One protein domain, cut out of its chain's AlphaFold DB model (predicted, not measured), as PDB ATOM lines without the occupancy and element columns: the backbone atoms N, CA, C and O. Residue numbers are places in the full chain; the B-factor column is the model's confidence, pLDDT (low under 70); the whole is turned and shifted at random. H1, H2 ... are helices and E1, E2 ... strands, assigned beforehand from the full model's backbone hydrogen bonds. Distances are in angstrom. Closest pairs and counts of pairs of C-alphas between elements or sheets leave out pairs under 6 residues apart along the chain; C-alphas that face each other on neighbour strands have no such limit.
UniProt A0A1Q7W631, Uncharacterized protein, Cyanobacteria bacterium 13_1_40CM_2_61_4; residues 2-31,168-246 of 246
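Overview. This is residues 2 to 31 and 168 to 246 of the 246 residues of an uncharacterized protein of Cyanobacteria bacterium 13_1_40CM_2_61_4 (UniProt A0A1Q7W631). With little regular structure, a long arm, residues 2 to 31, hooks back on itself and reaches away from a small body where helices H2 and H3 graze a three-stranded parallel sheet. The printed part has 109 residues, 36 in named elements: E1 H1 H2 E2 H3 E3, class mixed, sheet order E1 E2 E3. It is only just loose, close to extended: radius of gyration of the C-alphas 19.5 A, spans 64 by 30 by 27 A.

Arrangement. Strand E1, residues 170 to 172, is parallel to E2, residues 202 to 204; N 171 and O 202 are 3.4 A apart. E2 is parallel to E3, residues 231 to 233; N 203 and O 231 are 2.9 A apart. H1, residues 175 to 178, is close but not clearly touching H2, residues 185 to 197; their closest C-alphas, 175 and 188, are 6.6 A apart. H2 touches H3, residues 219 to 228, closest C-alphas 185 and 220, 4.7 A. In H2 and H3 every O i to N i+4 pair is within hydrogen-bond range.

Along the chain. E1 begins at C-alpha 170 (-33.732, 66.552, 40.807); H2 is 18.0 A long.

Size, cuts and confidence. Residues 32 to 167 are cut out, a 29.2 A gap. Residues 2 to 24 and 234 to 246 are among those under pLDDT 70.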
ATOM      1  N   ARG A   2     -36.920  28.543  60.945       34.16
ATOM      2  CA  ARG A   2     -35.496  28.922  60.925       34.16
ATOM      3  C   ARG A   2     -34.703  27.807  61.619       34.16
ATOM      4  O   ARG A   2     -35.001  27.498  62.766       34.16
ATOM      5  N   LYS A   3     -33.738  27.185  60.934       36.41
ATOM      6  CA  LYS A   3     -32.763  26.288  61.575       36.41
ATOM      7  C   LYS A   3     -31.563  27.134  61.987       36.41
ATOM      8  O   LYS A   3     -30.864  27.654  61.123       36.41
ATOM      9  N   ILE A   4     -31.376  27.291  63.291       38.59
ATOM     10  CA  ILE A   4     -30.167  27.860  63.887       38.59
ATOM     11  C   ILE A   4     -29.236  26.676  64.151       38.59
ATOM     12  O   ILE A   4     -29.652  25.706  64.782       38.59
ATOM     13  N   VAL A   5     -28.012  26.729  63.633       45.75
ATOM     14  CA  VAL A   5     -26.969  25.744  63.940       45.75
ATOM     15  C   VAL A   5     -25.897  26.471  64.734       45.75
ATOM     16  O   VAL A   5     -25.263  27.389  64.220       45.75
ATOM     17  N   LEU A   6     -25.740  26.088  65.999       40.50
ATOM     18  CA  LEU A   6     -24.670  26.564  66.868       40.50
ATOM     19  C   LEU A   6     -23.494  25.597  66.718       40.50
ATOM     20  O   LEU A   6     -23.653  24.401  66.955       40.50
ATOM     21  N   VAL A   7     -22.336  26.103  66.304       45.31
ATOM     22  CA  VAL A   7     -21.096  25.320  66.243       45.31
ATOM     23  C   VAL A   7     -20.194  25.809  67.375       45.31
ATOM     24  O   VAL A   7     -19.807  26.977  67.353       45.31
ATOM     25  N   PRO A   8     -19.862  24.974  68.375       37.19
ATOM     26  CA  PRO A   8     -18.925  25.374  69.409       37.19
ATOM     27  C   PRO A   8     -17.506  25.320  68.836       37.19
ATOM     28  O   PRO A   8     -17.063  24.283  68.343       37.19
ATOM     29  N   LYS A   9     -16.780  26.435  68.914       42.91
ATOM     30  CA  LYS A   9     -15.320  26.446  68.811       42.91
ATOM     31  C   LYS A   9     -14.790  26.912  70.163       42.91
ATOM     32  O   LYS A   9     -15.362  27.825  70.752       42.91
ATOM     33  N   ALA A  10     -13.768  26.232  70.674       48.72
ATOM     34  CA  ALA A  10     -13.061  26.662  71.871       48.72
ATOM     35  C   ALA A  10     -12.591  28.119  71.689       48.72
ATOM     36  O   ALA A  10     -12.119  28.451  70.603       48.72
ATOM     37  N   GLU A  11     -12.749  28.927  72.746       49.53
ATOM     38  CA  GLU A  11     -12.536  30.387  72.848       49.53
ATOM     39  C   GLU A  11     -13.737  31.273  72.437       49.53
ATOM     40  O   GLU A  11     -13.920  31.628  71.276       49.53
ATOM     41  N   ASP A  12     -14.557  31.620  73.442       51.38
ATOM     42  CA  ASP A  12     -15.428  32.801  73.645       51.38
ATOM     43  C   ASP A  12     -15.835  33.696  72.452       51.38
ATOM     44  O   ASP A  12     -15.883  34.925  72.552       51.38
ATOM     45  N   ARG A  13     -16.234  33.111  71.319       43.88
ATOM     46  CA  ARG A  13     -16.970  33.818  70.259       43.88
ATOM     47  C   ARG A  13     -18.129  32.970  69.753       43.88
ATOM     48  O   ARG A  13     -17.944  31.978  69.053       43.88
ATOM     49  N   VAL A  14     -19.349  33.402  70.065       44.81
ATOM     50  CA  VAL A  14     -20.570  32.842  69.476       44.81
ATOM     51  C   VAL A  14     -20.697  33.367  68.046       44.81
ATOM     52  O   VAL A  14     -20.986  34.543  67.837       44.81
ATOM     53  N   VAL A  15     -20.495  32.502  67.052       41.75
ATOM     54  CA  VAL A  15     -20.787  32.817  65.646       41.75
ATOM     55  C   VAL A  15     -22.163  32.256  65.302       41.75
ATOM     56  O   VAL A  15     -22.363  31.042  65.260       41.75
ATOM     57  N   ILE A  16     -23.127  33.144  65.061       48.47
ATOM     58  CA  ILE A  16     -24.464  32.770  64.591       48.47
ATOM     59  C   ILE A  16     -24.433  32.724  63.063       48.47
ATOM     60  O   ILE A  16     -24.289  33.753  62.410       48.47
ATOM     61  N   VAL A  17     -24.607  31.534  62.486       40.91
ATOM     62  CA  VAL A  17     -24.759  31.362  61.035       40.91
ATOM     63  C   VAL A  17     -26.238  31.169  60.716       40.91
ATOM     64  O   VAL A  17     -26.848  30.167  61.095       40.91
ATOM     65  N   VAL A  18     -26.831  32.131  60.006       49.34
ATOM     66  CA  VAL A  18     -28.216  32.050  59.528       49.34
ATOM     67  C   VAL A  18     -28.211  31.705  58.045       49.34
ATOM     68  O   VAL A  18     -27.768  32.489  57.212       49.34
ATOM     69  N   LYS A  19     -28.755  30.537  57.694       44.41
ATOM     70  CA  LYS A  19     -29.026  30.190  56.296       44.41
ATOM     71  C   LYS A  19     -30.336  30.846  55.860       44.41
ATOM     72  O   LYS A  19     -31.415  30.405  56.261       44.41
ATOM     73  N   LEU A  20     -30.244  31.881  55.033       54.59
ATOM     74  CA  LEU A  20     -31.393  32.502  54.374       54.59
ATOM     75  C   LEU A  20     -31.589  31.871  52.990       54.59
ATOM     76  O   LEU A  20     -30.631  31.633  52.258       54.59
ATOM     77  N   LYS A  21     -32.837  31.563  52.626       60.19
ATOM     78  CA  LYS A  21     -33.169  31.165  51.254       60.19
ATOM     79  C   LYS A  21     -33.168  32.440  50.410       60.19
ATOM     80  O   LYS A  21     -34.062  33.261  50.588       60.19
ATOM     81  N   GLY A  22     -32.180  32.606  49.530       60.88
ATOM     82  CA  GLY A  22     -32.138  33.734  48.600       60.88
ATOM     83  C   GLY A  22     -33.363  33.714  47.687       60.88
ATOM     84  O   GLY A  22     -33.629  32.708  47.023       60.88
ATOM     85  N   LYS A  23     -34.142  34.797  47.694       67.06
ATOM     86  CA  LYS A  23     -35.207  35.041  46.720       67.06
ATOM     87  C   LYS A  23     -34.698  36.143  45.805       67.06
ATOM     88  O   LYS A  23     -34.506  37.260  46.255       67.06
ATOM     89  N   VAL A  24     -34.482  35.800  44.546       68.69
ATOM     90  CA  VAL A  24     -34.143  36.768  43.504       68.69
ATOM     91  C   VAL A  24     -35.443  37.447  43.069       68.69
ATOM     92  O   VAL A  24     -36.401  36.742  42.715       68.69
ATOM     93  N   GLU A  25     -35.496  38.777  43.162       73.31
ATOM     94  CA  GLU A  25     -36.684  39.567  42.812       73.31
ATOM     95  C   GLU A  25     -36.930  39.573  41.305       73.31
ATOM     96  O   GLU A  25     -38.013  39.186  40.862       73.31
ATOM     97  N   ARG A  26     -35.907  39.916  40.515       76.25
ATOM     98  CA  ARG A  26     -35.957  39.909  39.048       76.25
ATOM     99  C   ARG A  26     -35.285  38.645  38.520       76.25
ATOM    100  O   ARG A  26     -34.149  38.344  38.870       76.25
ATOM    101  N   ARG A  27     -36.001  37.856  37.715       73.38
ATOM    102  CA  ARG A  27     -35.526  36.561  37.195       73.38
ATOM    103  C   ARG A  27     -35.415  36.606  35.679       73.38
ATOM    104  O   ARG A  27     -36.249  37.220  35.027       73.38
ATOM    105  N   GLY A  28     -34.456  35.856  35.144       77.12
ATOM    106  CA  GLY A  28     -34.181  35.804  33.710       77.12
ATOM    107  C   GLY A  28     -33.076  36.774  33.302       77.12
ATOM    108  O   GLY A  28     -32.318  37.255  34.145       77.12
ATOM    109  N   LEU A  29     -32.978  37.029  32.000       76.50
ATOM    110  CA  LEU A  29     -32.042  37.996  31.433       76.50
ATOM    111  C   LEU A  29     -32.619  39.394  31.654       76.50
ATOM    112  O   LEU A  29     -33.627  39.750  31.054       76.50
ATOM    113  N   CYS A  30     -32.027  40.152  32.573       78.75
ATOM    114  CA  CYS A  30     -32.545  41.458  32.987       78.75
ATOM    115  C   CYS A  30     -31.968  42.616  32.151       78.75
ATOM    116  O   CYS A  30     -31.982  43.757  32.597       78.75
ATOM    117  N   GLY A  31     -31.456  42.312  30.960       78.62
ATOM    118  CA  GLY A  31     -30.862  43.234  30.000       78.62
ATOM    119  C   GLY A  31     -30.516  42.493  28.710       78.62
ATOM    120  O   GLY A  31     -30.715  41.276  28.616       78.62
ATOM    121  N   LEU A 168     -29.468  72.158  39.556       95.56
ATOM    122  CA  LEU A 168     -29.995  70.802  39.439       95.56
ATOM    123  C   LEU A 168     -31.381  70.733  40.085       95.56
ATOM    124  O   LEU A 168     -31.518  70.904  41.296       95.56
ATOM    125  N   SER A 169     -32.401  70.492  39.266       96.44
ATOM    126  CA  SER A 169     -33.756  70.163  39.712       96.44
ATOM    127  C   SER A 169     -33.935  68.662  39.570       96.44
ATOM    128  O   SER A 169     -33.965  68.143  38.450       96.44
ATOM    129  N   ALA A 170     -33.967  67.982  40.715       93.94
ATOM    130  CA  ALA A 170     -33.732  66.552  40.807       93.94
ATOM    131  C   ALA A 170     -34.955  65.775  41.294       93.94
ATOM    132  O   ALA A 170     -35.620  66.190  42.246       93.94
ATOM    133  N   VAL A 171     -35.196  64.613  40.689       94.50
ATOM    134  CA  VAL A 171     -36.171  63.613  41.153       94.50
ATOM    135  C   VAL A 171     -35.597  62.201  40.992       94.50
ATOM    136  O   VAL A 171     -34.747  61.996  40.120       94.50
ATOM    137  N   PRO A 172     -36.044  61.223  41.799       91.62
ATOM    138  CA  PRO A 172     -35.693  59.829  41.566       91.62
ATOM    139  C   PRO A 172     -36.314  59.319  40.258       91.62
ATOM    140  O   PRO A 172     -37.438  59.691  39.901       91.62
ATOM    141  N   LEU A 173     -35.587  58.456  39.548       91.12
ATOM    142  CA  LEU A 173     -36.076  57.738  38.374       91.12
ATOM    143  C   LEU A 173     -36.275  56.252  38.700       91.12
ATOM    144  O   LEU A 173     -35.327  55.469  38.747       91.12
ATOM    145  N   ASP A 174     -37.539  55.850  38.827       89.25
ATOM    146  CA  ASP A 174     -37.909  54.504  39.288       89.25
ATOM    147  C   ASP A 174     -38.197  53.510  38.156       89.25
ATOM    148  O   ASP A 174     -38.582  52.372  38.417       89.25
ATOM    149  N   ASN A 175     -38.010  53.899  36.890       89.81
ATOM    150  CA  ASN A 175     -38.323  53.076  35.714       89.81
ATOM    151  C   ASN A 175     -37.815  51.623  35.856       89.81
ATOM    152  O   ASN A 175     -38.595  50.669  35.841       89.81
ATOM    153  N   ALA A 176     -36.511  51.461  36.086       84.75
ATOM    154  CA  ALA A 176     -35.860  50.165  36.281       84.75
ATOM    155  C   ALA A 176     -36.291  49.440  37.574       84.75
ATOM    156  O   ALA A 176     -36.264  48.207  37.654       84.75
ATOM    157  N   GLN A 177     -36.732  50.177  38.594       81.69
ATOM    158  CA  GLN A 177     -37.228  49.576  39.827       81.69
ATOM    159  C   GLN A 177     -38.612  48.968  39.648       81.69
ATOM    160  O   GLN A 177     -38.839  47.841  40.092       81.69
ATOM    161  N   VAL A 178     -39.499  49.695  38.967       84.94
ATOM    162  CA  VAL A 178     -40.892  49.306  38.744       84.94
ATOM    163  C   VAL A 178     -40.984  48.082  37.830       84.94
ATOM    164  O   VAL A 178     -41.805  47.198  38.081       84.94
ATOM    165  N   GLY A 179     -40.126  47.968  36.810       84.62
ATOM    166  CA  GLY A 179     -39.993  46.714  36.069       84.62
ATOM    167  C   GLY A 179     -39.305  46.815  34.711       84.62
ATOM    168  O   GLY A 179     -39.094  47.893  34.167       84.62
ATOM    169  N   ALA A 180     -39.016  45.650  34.126       85.56
ATOM    170  CA  ALA A 180     -38.286  45.530  32.860       85.56
ATOM    171  C   ALA A 180     -38.961  46.258  31.682       85.56
ATOM    172  O   ALA A 180     -38.272  46.797  30.827       85.56
ATOM    173  N   ALA A 181     -40.298  46.332  31.653       88.62
ATOM    174  CA  ALA A 181     -41.022  47.058  30.606       88.62
ATOM    175  C   ALA A 181     -40.701  48.564  30.597       88.62
ATOM    176  O   ALA A 181     -40.643  49.179  29.534       88.62
ATOM    177  N   LEU A 182     -40.455  49.147  31.777       90.62
ATOM    178  CA  LEU A 182     -40.106  50.558  31.930       90.62
ATOM    179  C   LEU A 182     -38.594  50.812  31.839       90.62
ATOM    180  O   LEU A 182     -38.192  51.962  31.691       90.62
ATOM    181  N   ALA A 183     -37.770  49.762  31.871       89.31
ATOM    182  CA  ALA A 183     -36.321  49.821  31.650       89.31
ATOM    183  C   ALA A 183     -35.928  49.810  30.156       89.31
ATOM    184  O   ALA A 183     -34.752  49.713  29.825       89.31
ATOM    185  N   THR A 184     -36.906  49.877  29.249       92.12
ATOM    186  CA  THR A 184     -36.670  49.981  27.803       92.12
ATOM    187  C   THR A 184     -36.355  51.419  27.401       92.12
ATOM    188  O   THR A 184     -36.773  52.358  28.080       92.12
ATOM    189  N   TYR A 185     -35.668  51.598  26.269       94.81
ATOM    190  CA  TYR A 185     -35.336  52.925  25.741       94.81
ATOM    191  C   TYR A 185     -36.571  53.809  25.592       94.81
ATOM    192  O   TYR A 185     -36.596  54.907  26.134       94.81
ATOM    193  N   ASP A 186     -37.615  53.321  24.916       97.00
ATOM    194  CA  ASP A 186     -38.806  54.122  24.618       97.00
ATOM    195  C   ASP A 186     -39.528  54.568  25.898       97.00
ATOM    196  O   ASP A 186     -39.893  55.737  26.037       97.00
ATOM    197  N   ALA A 187     -39.688  53.662  26.869       96.38
ATOM    198  CA  ALA A 187     -40.343  53.979  28.136       96.38
ATOM    199  C   ALA A 187     -39.494  54.907  29.019       96.38
ATOM    200  O   ALA A 187     -40.028  55.803  29.677       96.38
ATOM    201  N   ALA A 188     -38.172  54.717  29.036       95.56
ATOM    202  CA  ALA A 188     -37.256  55.611  29.733       95.56
ATOM    203  C   ALA A 188     -37.251  57.004  29.092       95.56
ATOM    204  O   ALA A 188     -37.382  58.005  29.795       95.56
ATOM    205  N   ARG A 189     -37.173  57.073  27.759       97.38
ATOM    206  CA  ARG A 189     -37.169  58.319  26.988       97.38
ATOM    207  C   ARG A 189     -38.441  59.119  27.234       97.38
ATOM    208  O   ARG A 189     -38.330  60.302  27.538       97.38
ATOM    209  N   GLU A 190     -39.608  58.480  27.183       97.62
ATOM    210  CA  GLU A 190     -40.891  59.126  27.483       97.62
ATOM    211  C   GLU A 190     -40.901  59.730  28.892       97.62
ATOM    212  O   GLU A 190     -41.181  60.921  29.046       97.62
ATOM    213  N   SER A 191     -40.525  58.946  29.913       97.06
ATOM    214  CA  SER A 191     -40.421  59.438  31.291       97.06
ATOM    215  C   SER A 191     -39.509  60.662  31.382       97.06
ATOM    216  O   SER A 191     -39.903  61.678  31.952       97.06
ATOM    217  N   LEU A 192     -38.312  60.589  30.799       97.25
ATOM    218  CA  LEU A 192     -37.313  61.656  30.850       97.25
ATOM    219  C   LEU A 192     -37.779  62.929  30.127       97.25
ATOM    220  O   LEU A 192     -37.571  64.027  30.641       97.25
ATOM    221  N   GLU A 193     -38.448  62.812  28.978       97.69
ATOM    222  CA  GLU A 193     -39.035  63.963  28.273       97.69
ATOM    223  C   GLU A 193     -40.161  64.605  29.063       97.69
ATOM    224  O   GLU A 193     -40.224  65.834  29.166       97.69
ATOM    225  N   ARG A 194     -41.026  63.781  29.659       97.81
ATOM    226  CA  ARG A 194     -42.094  64.264  30.524       97.81
ATOM    227  C   ARG A 194     -41.514  65.024  31.711       97.81
ATOM    228  O   ARG A 194     -41.937  66.154  31.934       97.81
ATOM    229  N   LEU A 195     -40.520  64.471  32.409       97.50
ATOM    230  CA  LEU A 195     -39.817  65.152  33.505       97.50
ATOM    231  C   LEU A 195     -39.202  66.486  33.047       97.50
ATOM    232  O   LEU A 195     -39.401  67.531  33.675       97.50
ATOM    233  N   LYS A 196     -38.509  66.468  31.906       96.94
ATOM    234  CA  LYS A 196     -37.890  67.659  31.317       96.94
ATOM    235  C   LYS A 196     -38.904  68.753  30.990       96.94
ATOM    236  O   LYS A 196     -38.609  69.931  31.184       96.94
ATOM    237  N   SER A 197     -40.109  68.384  30.548       97.06
ATOM    238  CA  SER A 197     -41.161  69.336  30.157       97.06
ATOM    239  C   SER A 197     -41.605  70.279  31.283       97.06
ATOM    240  O   SER A 197     -42.092  71.372  30.999       97.06
ATOM    241  N   PHE A 198     -41.395  69.899  32.548       95.56
ATOM    242  CA  PHE A 198     -41.703  70.730  33.714       95.56
ATOM    243  C   PHE A 198     -40.462  71.120  34.532       95.56
ATOM    244  O   PHE A 198     -40.579  71.520  35.690       95.56
ATOM    245  N   GLY A 199     -39.275  71.072  33.915       96.12
ATOM    246  CA  GLY A 199     -38.063  71.701  34.447       96.12
ATOM    247  C   GLY A 199     -37.140  70.795  35.259       96.12
ATOM    248  O   GLY A 199     -36.218  71.305  35.893       96.12
ATOM    249  N   ILE A 200     -37.350  69.476  35.243       98.00
ATOM    250  CA  ILE A 200     -36.363  68.523  35.766       98.00
ATOM    251  C   ILE A 200     -35.210  68.400  34.773       98.00
ATOM    252  O   ILE A 200     -35.427  68.247  33.571       98.00
ATOM    253  N   ASN A 201     -33.983  68.467  35.276       96.44
ATOM    254  CA  ASN A 201     -32.768  68.365  34.462       96.44
ATOM    255  C   ASN A 201     -31.715  67.419  35.053       96.44
ATOM    256  O   ASN A 201     -30.656  67.247  34.451       96.44
ATOM    257  N   TYR A 202     -32.018  66.816  36.202       95.81
ATOM    258  CA  TYR A 202     -31.182  65.839  36.869       95.81
ATOM    259  C   TYR A 202     -32.046  64.699  37.406       95.81
ATOM    260  O   TYR A 202     -33.107  64.936  37.986       95.81
ATOM    261  N   VAL A 203     -31.591  63.465  37.247       93.69
ATOM    262  CA  VAL A 203     -32.211  62.291  37.864       93.69
ATOM    263  C   VAL A 203     -31.168  61.465  38.596       93.69
ATOM    264  O   VAL A 203     -29.981  61.501  38.287       93.69
ATOM    265  N   TYR A 204     -31.622  60.704  39.576       88.38
ATOM    266  CA  TYR A 204     -30.812  59.690  40.233       88.38
ATOM    267  C   TYR A 204     -31.640  58.422  40.376       88.38
ATOM    268  O   TYR A 204     -32.873  58.461  40.404       88.38
ATOM    269  N   THR A 205     -30.964  57.291  40.440       83.12
ATOM    270  CA  THR A 205     -31.583  55.973  40.522       83.12
ATOM    271  C   THR A 205     -31.423  55.418  41.938       83.12
ATOM    272  O   THR A 205     -30.673  55.941  42.760       83.12
ATOM    273  N   HIS A 206     -32.226  54.414  42.285       77.06
ATOM    274  CA  HIS A 206     -32.316  53.867  43.645       77.06
ATOM    275  C   HIS A 206     -31.612  52.501  43.780       77.06
ATOM    276  O   HIS A 206     -32.080  51.599  44.476       77.06
ATOM    277  N   ASN A 207     -30.510  52.321  43.067       71.81
ATOM    278  CA  ASN A 207     -29.808  51.058  42.848       71.81
ATOM    279  C   ASN A 207     -28.620  50.825  43.800       71.81
ATOM    280  O   ASN A 207     -27.640  50.179  43.440       71.81
ATOM    281  N   TYR A 208     -28.781  51.235  45.060       68.69
ATOM    282  CA  TYR A 208     -27.755  51.249  46.113       68.69
ATOM    283  C   TYR A 208     -27.253  49.866  46.603       68.69
ATOM    284  O   TYR A 208     -26.697  49.765  47.699       68.69
ATOM    285  N   GLY A 209     -27.486  48.780  45.858       66.44
ATOM    286  CA  GLY A 209     -27.226  47.399  46.283       66.44
ATOM    287  C   GLY A 209     -26.585  46.526  45.201       66.44
ATOM    288  O   GLY A 209     -26.695  46.787  44.007       66.44
ATOM    289  N   CYS A 210     -25.927  45.445  45.622       62.47
ATOM    290  CA  CYS A 210     -25.237  44.506  44.729       62.47
ATOM    291  C   CYS A 210     -25.815  43.083  44.780       62.47
ATOM    292  O   CYS A 210     -25.177  42.134  44.315       62.47
ATOM    293  N   GLU A 211     -27.010  42.890  45.355       71.75
ATOM    294  CA  GLU A 211     -27.582  41.551  45.418       71.75
ATOM    295  C   GLU A 211     -28.005  41.066  44.018       71.75
ATOM    296  O   GLU A 211     -28.607  41.810  43.235       71.75
ATOM    297  N   PRO A 212     -27.722  39.796  43.673       65.81
ATOM    298  CA  PRO A 212     -28.132  39.240  42.393       65.81
ATOM    299  C   PRO A 212     -29.639  39.403  42.148       65.81
ATOM    300  O   PRO A 212     -30.462  38.936  42.940       65.81
ATOM    301  N   GLY A 213     -29.990  40.034  41.023       71.44
ATOM    302  CA  GLY A 213     -31.370  40.306  40.604       71.44
ATOM    303  C   GLY A 213     -32.056  41.486  41.302       71.44
ATOM    304  O   GLY A 213     -33.275  41.641  41.156       71.44
ATOM    305  N   SER A 214     -31.305  42.322  42.024       74.62
ATOM    306  CA  SER A 214     -31.804  43.586  42.583       74.62
ATOM    307  C   SER A 214     -32.060  44.658  41.523       74.62
ATOM    308  O   SER A 214     -32.861  45.551  41.772       74.62
ATOM    309  N   HIS A 215     -31.477  44.557  40.323       76.81
ATOM    310  CA  HIS A 215     -31.600  45.585  39.283       76.81
ATOM    311  C   HIS A 215     -31.715  44.963  37.881       76.81
ATOM    312  O   HIS A 215     -31.084  43.931  37.626       76.81
ATOM    313  N   PRO A 216     -32.529  45.532  36.971       83.00
ATOM    314  CA  PRO A 216     -32.339  45.328  35.545       83.00
ATOM    315  C   PRO A 216     -31.181  46.191  35.030       83.00
ATOM    316  O   PRO A 216     -30.678  47.051  35.747       83.00
ATOM    317  N   SER A 217     -30.759  45.948  33.791       81.56
ATOM    318  CA  SER A 217     -29.768  46.783  33.118       81.56
ATOM    319  C   SER A 217     -30.281  48.212  32.961       81.56
ATOM    320  O   SER A 217     -31.452  48.428  32.636       81.56
ATOM    321  N   PHE A 218     -29.381  49.173  33.149       85.31
ATOM    322  CA  PHE A 218     -29.638  50.593  32.940       85.31
ATOM    323  C   PHE A 218     -29.184  51.093  31.566       85.31
ATOM    324  O   PHE A 218     -29.475  52.237  31.236       85.31
ATOM    325  N   THR A 219     -28.557  50.260  30.727       86.75
ATOM    326  CA  THR A 219     -27.992  50.672  29.426       86.75
ATOM    327  C   THR A 219     -28.953  51.529  28.594       86.75
ATOM    328  O   THR A 219     -28.601  52.634  28.184       86.75
ATOM    329  N   GLU A 220     -30.195  51.077  28.399       90.94
ATOM    330  CA  GLU A 220     -31.168  51.829  27.596       90.94
ATOM    331  C   GLU A 220     -31.718  53.070  28.318       90.94
ATOM    332  O   GLU A 220     -32.073  54.048  27.661       90.94
ATOM    333  N   VAL A 221     -31.736  53.076  29.655       91.88
ATOM    334  CA  VAL A 221     -32.100  54.255  30.460       91.88
ATOM    335  C   VAL A 221     -31.029  55.340  30.330       91.88
ATOM    336  O   VAL A 221     -31.363  56.492  30.058       91.88
ATOM    337  N   LEU A 222     -29.750  54.970  30.447       90.62
ATOM    338  CA  LEU A 222     -28.609  55.878  30.279       90.62
ATOM    339  C   LEU A 222     -28.547  56.428  28.851       90.62
ATOM    340  O   LEU A 222     -28.355  57.625  28.633       90.62
ATOM    341  N   ARG A 223     -28.787  55.566  27.854       92.50
ATOM    342  CA  ARG A 223     -28.899  55.982  26.451       92.50
ATOM    343  C   ARG A 223     -30.043  56.978  26.249       92.50
ATOM    344  O   ARG A 223     -29.869  57.983  25.560       92.50
ATOM    345  N   ALA A 224     -31.206  56.717  26.847       95.94
ATOM    346  CA  ALA A 224     -32.340  57.628  26.784       95.94
ATOM    347  C   ALA A 224     -32.045  58.967  27.482       95.94
ATOM    348  O   ALA A 224     -32.480  60.003  26.980       95.94
ATOM    349  N   ALA A 225     -31.284  58.975  28.583       95.31
ATOM    350  CA  ALA A 225     -30.846  60.192  29.272       95.31
ATOM    351  C   ALA A 225     -29.910  61.047  28.404       95.31
ATOM    352  O   ALA A 225     -30.161  62.248  28.241       95.31
ATOM    353  N   ASP A 226     -28.916  60.424  27.758       94.25
ATOM    354  CA  ASP A 226     -28.032  61.093  26.795       94.25
ATOM    355  C   ASP A 226     -28.831  61.759  25.659       94.25
ATOM    356  O   ASP A 226     -28.549  62.903  25.290       94.25
ATOM    357  N   ASP A 227     -29.847  61.069  25.126       96.56
ATOM    358  CA  ASP A 227     -30.704  61.571  24.042       96.56
ATOM    359  C   ASP A 227     -31.708  62.632  24.502       96.56
ATOM    360  O   ASP A 227     -32.060  63.534  23.737       96.56
ATOM    361  N   ALA A 228     -32.168  62.542  25.751       97.06
ATOM    362  CA  ALA A 228     -33.077  63.505  26.357       97.06
ATOM    363  C   ALA A 228     -32.397  64.800  26.774       97.06
ATOM    364  O   ALA A 228     -33.079  65.817  26.929       97.06
ATOM    365  N   GLY A 229     -31.078  64.788  26.961       96.50
ATOM    366  CA  GLY A 229     -30.385  65.878  27.641       96.50
ATOM    367  C   GLY A 229     -30.771  65.923  29.113       96.50
ATOM    368  O   GLY A 229     -31.078  66.996  29.629       96.50
ATOM    369  N   MET A 230     -30.830  64.755  29.752       96.94
ATOM    370  CA  MET A 230     -30.991  64.627  31.195       96.94
ATOM    371  C   MET A 230     -29.623  64.331  31.803       96.94
ATOM    372  O   MET A 230     -28.919  63.453  31.308       96.94
ATOM    373  N   LEU A 231     -29.243  65.063  32.849       94.81
ATOM    374  CA  LEU A 231     -28.100  64.672  33.665       94.81
ATOM    375  C   LEU A 231     -28.528  63.552  34.606       94.81
ATOM    376  O   LEU A 231     -29.628  63.575  35.156       94.81
ATOM    377  N   ASP A 232     -27.651  62.595  34.812       88.44
ATOM    378  CA  ASP A 232     -27.888  61.472  35.691       88.44
ATOM    379  C   ASP A 232     -26.723  61.285  36.656       88.44
ATOM    380  O   ASP A 232     -25.583  61.671  36.388       88.44
ATOM    381  N   GLN A 233     -27.025  60.699  37.807       75.19
ATOM    382  CA  GLN A 233     -26.019  60.096  38.663       75.19
ATOM    383  C   GLN A 233     -26.014  58.594  38.406       75.19
ATOM    384  O   GLN A 233     -26.773  57.888  39.073       75.19
ATOM    385  N   PRO A 234     -25.201  58.096  37.461       62.47
ATOM    386  CA  PRO A 234     -24.995  56.666  37.363       62.47
ATOM    387  C   PRO A 234     -24.254  56.203  38.619       62.47
ATOM    388  O   PRO A 234     -23.297  56.844  39.076       62.47
ATOM    389  N   GLU A 235     -24.702  55.100  39.200       58.53
ATOM    390  CA  GLU A 235     -23.954  54.407  40.241       58.53
ATOM    391  C   GLU A 235     -22.970  53.422  39.597       58.53
ATOM    392  O   GLU A 235     -23.098  53.065  38.427       58.53
ATOM    393  N   GLU A 236     -21.966  52.982  40.362       47.09
ATOM    394  CA  GLU A 236     -20.791  52.204  39.910       47.09
ATOM    395  C   GLU A 236     -21.117  50.943  39.073       47.09
ATOM    396  O   GLU A 236     -20.238  50.384  38.422       47.09
ATOM    397  N   TRP A 237     -22.378  50.505  39.047       53.34
ATOM    398  CA  TRP A 237     -22.839  49.263  38.429       53.34
ATOM    399  C   TRP A 237     -23.840  49.452  37.281       53.34
ATOM    400  O   TRP A 237     -24.297  48.453  36.724       53.34
ATOM    401  N   ASP A 238     -24.188  50.692  36.924       50.28
ATOM    402  CA  ASP A 238     -25.212  50.966  35.903       50.28
ATOM    403  C   ASP A 238     -24.737  50.712  34.472       50.28
ATOM    404  O   ASP A 238     -25.548  50.411  33.591       50.28
ATOM    405  N   ASP A 239     -23.421  50.748  34.253       49.31
ATOM    406  CA  ASP A 239     -22.784  50.300  33.020       49.31
ATOM    407  C   ASP A 239     -21.309  49.914  33.276       49.31
ATOM    408  O   ASP A 239     -20.478  50.794  33.511       49.31
ATOM    409  N   PRO A 240     -20.936  48.619  33.202       39.72
ATOM    410  CA  PRO A 240     -19.551  48.188  33.399       39.72
ATOM    411  C   PRO A 240     -18.587  48.692  32.307       39.72
ATOM    412  O   PRO A 240     -17.374  48.537  32.461       39.72
ATOM    413  N   TYR A 241     -19.103  49.281  31.223       36.62
ATOM    414  CA  TYR A 241     -18.337  49.837  30.105       36.62
ATOM    415  C   TYR A 241     -18.302  51.373  30.089       36.62
ATOM    416  O   TYR A 241     -17.582  51.960  29.282       36.62
ATOM    417  N   ARG A 242     -19.026  52.053  30.988       45.34
ATOM    418  CA  ARG A 242     -18.947  53.511  31.152       45.34
ATOM    419  C   ARG A 242     -18.383  53.849  32.525       45.34
ATOM    420  O   ARG A 242     -19.103  54.154  33.469       45.34
ATOM    421  N   PHE A 243     -17.057  53.869  32.619       30.59
ATOM    422  CA  PHE A 243     -16.376  54.530  33.731       30.59
ATOM    423  C   PHE A 243     -16.514  56.048  33.574       30.59
ATOM    424  O   PHE A 243     -15.630  56.705  33.027       30.59
ATOM    425  N   PHE A 244     -17.619  56.622  34.045       35.41
ATOM    426  CA  PHE A 244     -17.705  58.068  34.219       35.41
ATOM    427  C   PHE A 244     -16.948  58.458  35.485       35.41
ATOM    428  O   PHE A 244     -17.364  58.166  36.606       35.41
ATOM    429  N   ARG A 245     -15.816  59.134  35.306       26.77
ATOM    430  CA  ARG A 245     -15.272  60.015  36.337       26.77
ATOM    431  C   ARG A 245     -15.712  61.431  35.987       26.77
ATOM    432  O   ARG A 245     -15.456  61.886  34.877       26.77
ATOM    433  N   TRP A 246     -16.416  62.074  36.913       35.72
ATOM    434  CA  TRP A 246     -16.637  63.519  36.884       35.72
ATOM    435  C   TRP A 246     -15.302  64.269  36.937       35.72
ATOM    436  O   TRP A 246     -14.397  63.796  37.670       35.72
TER     437      TRP A 246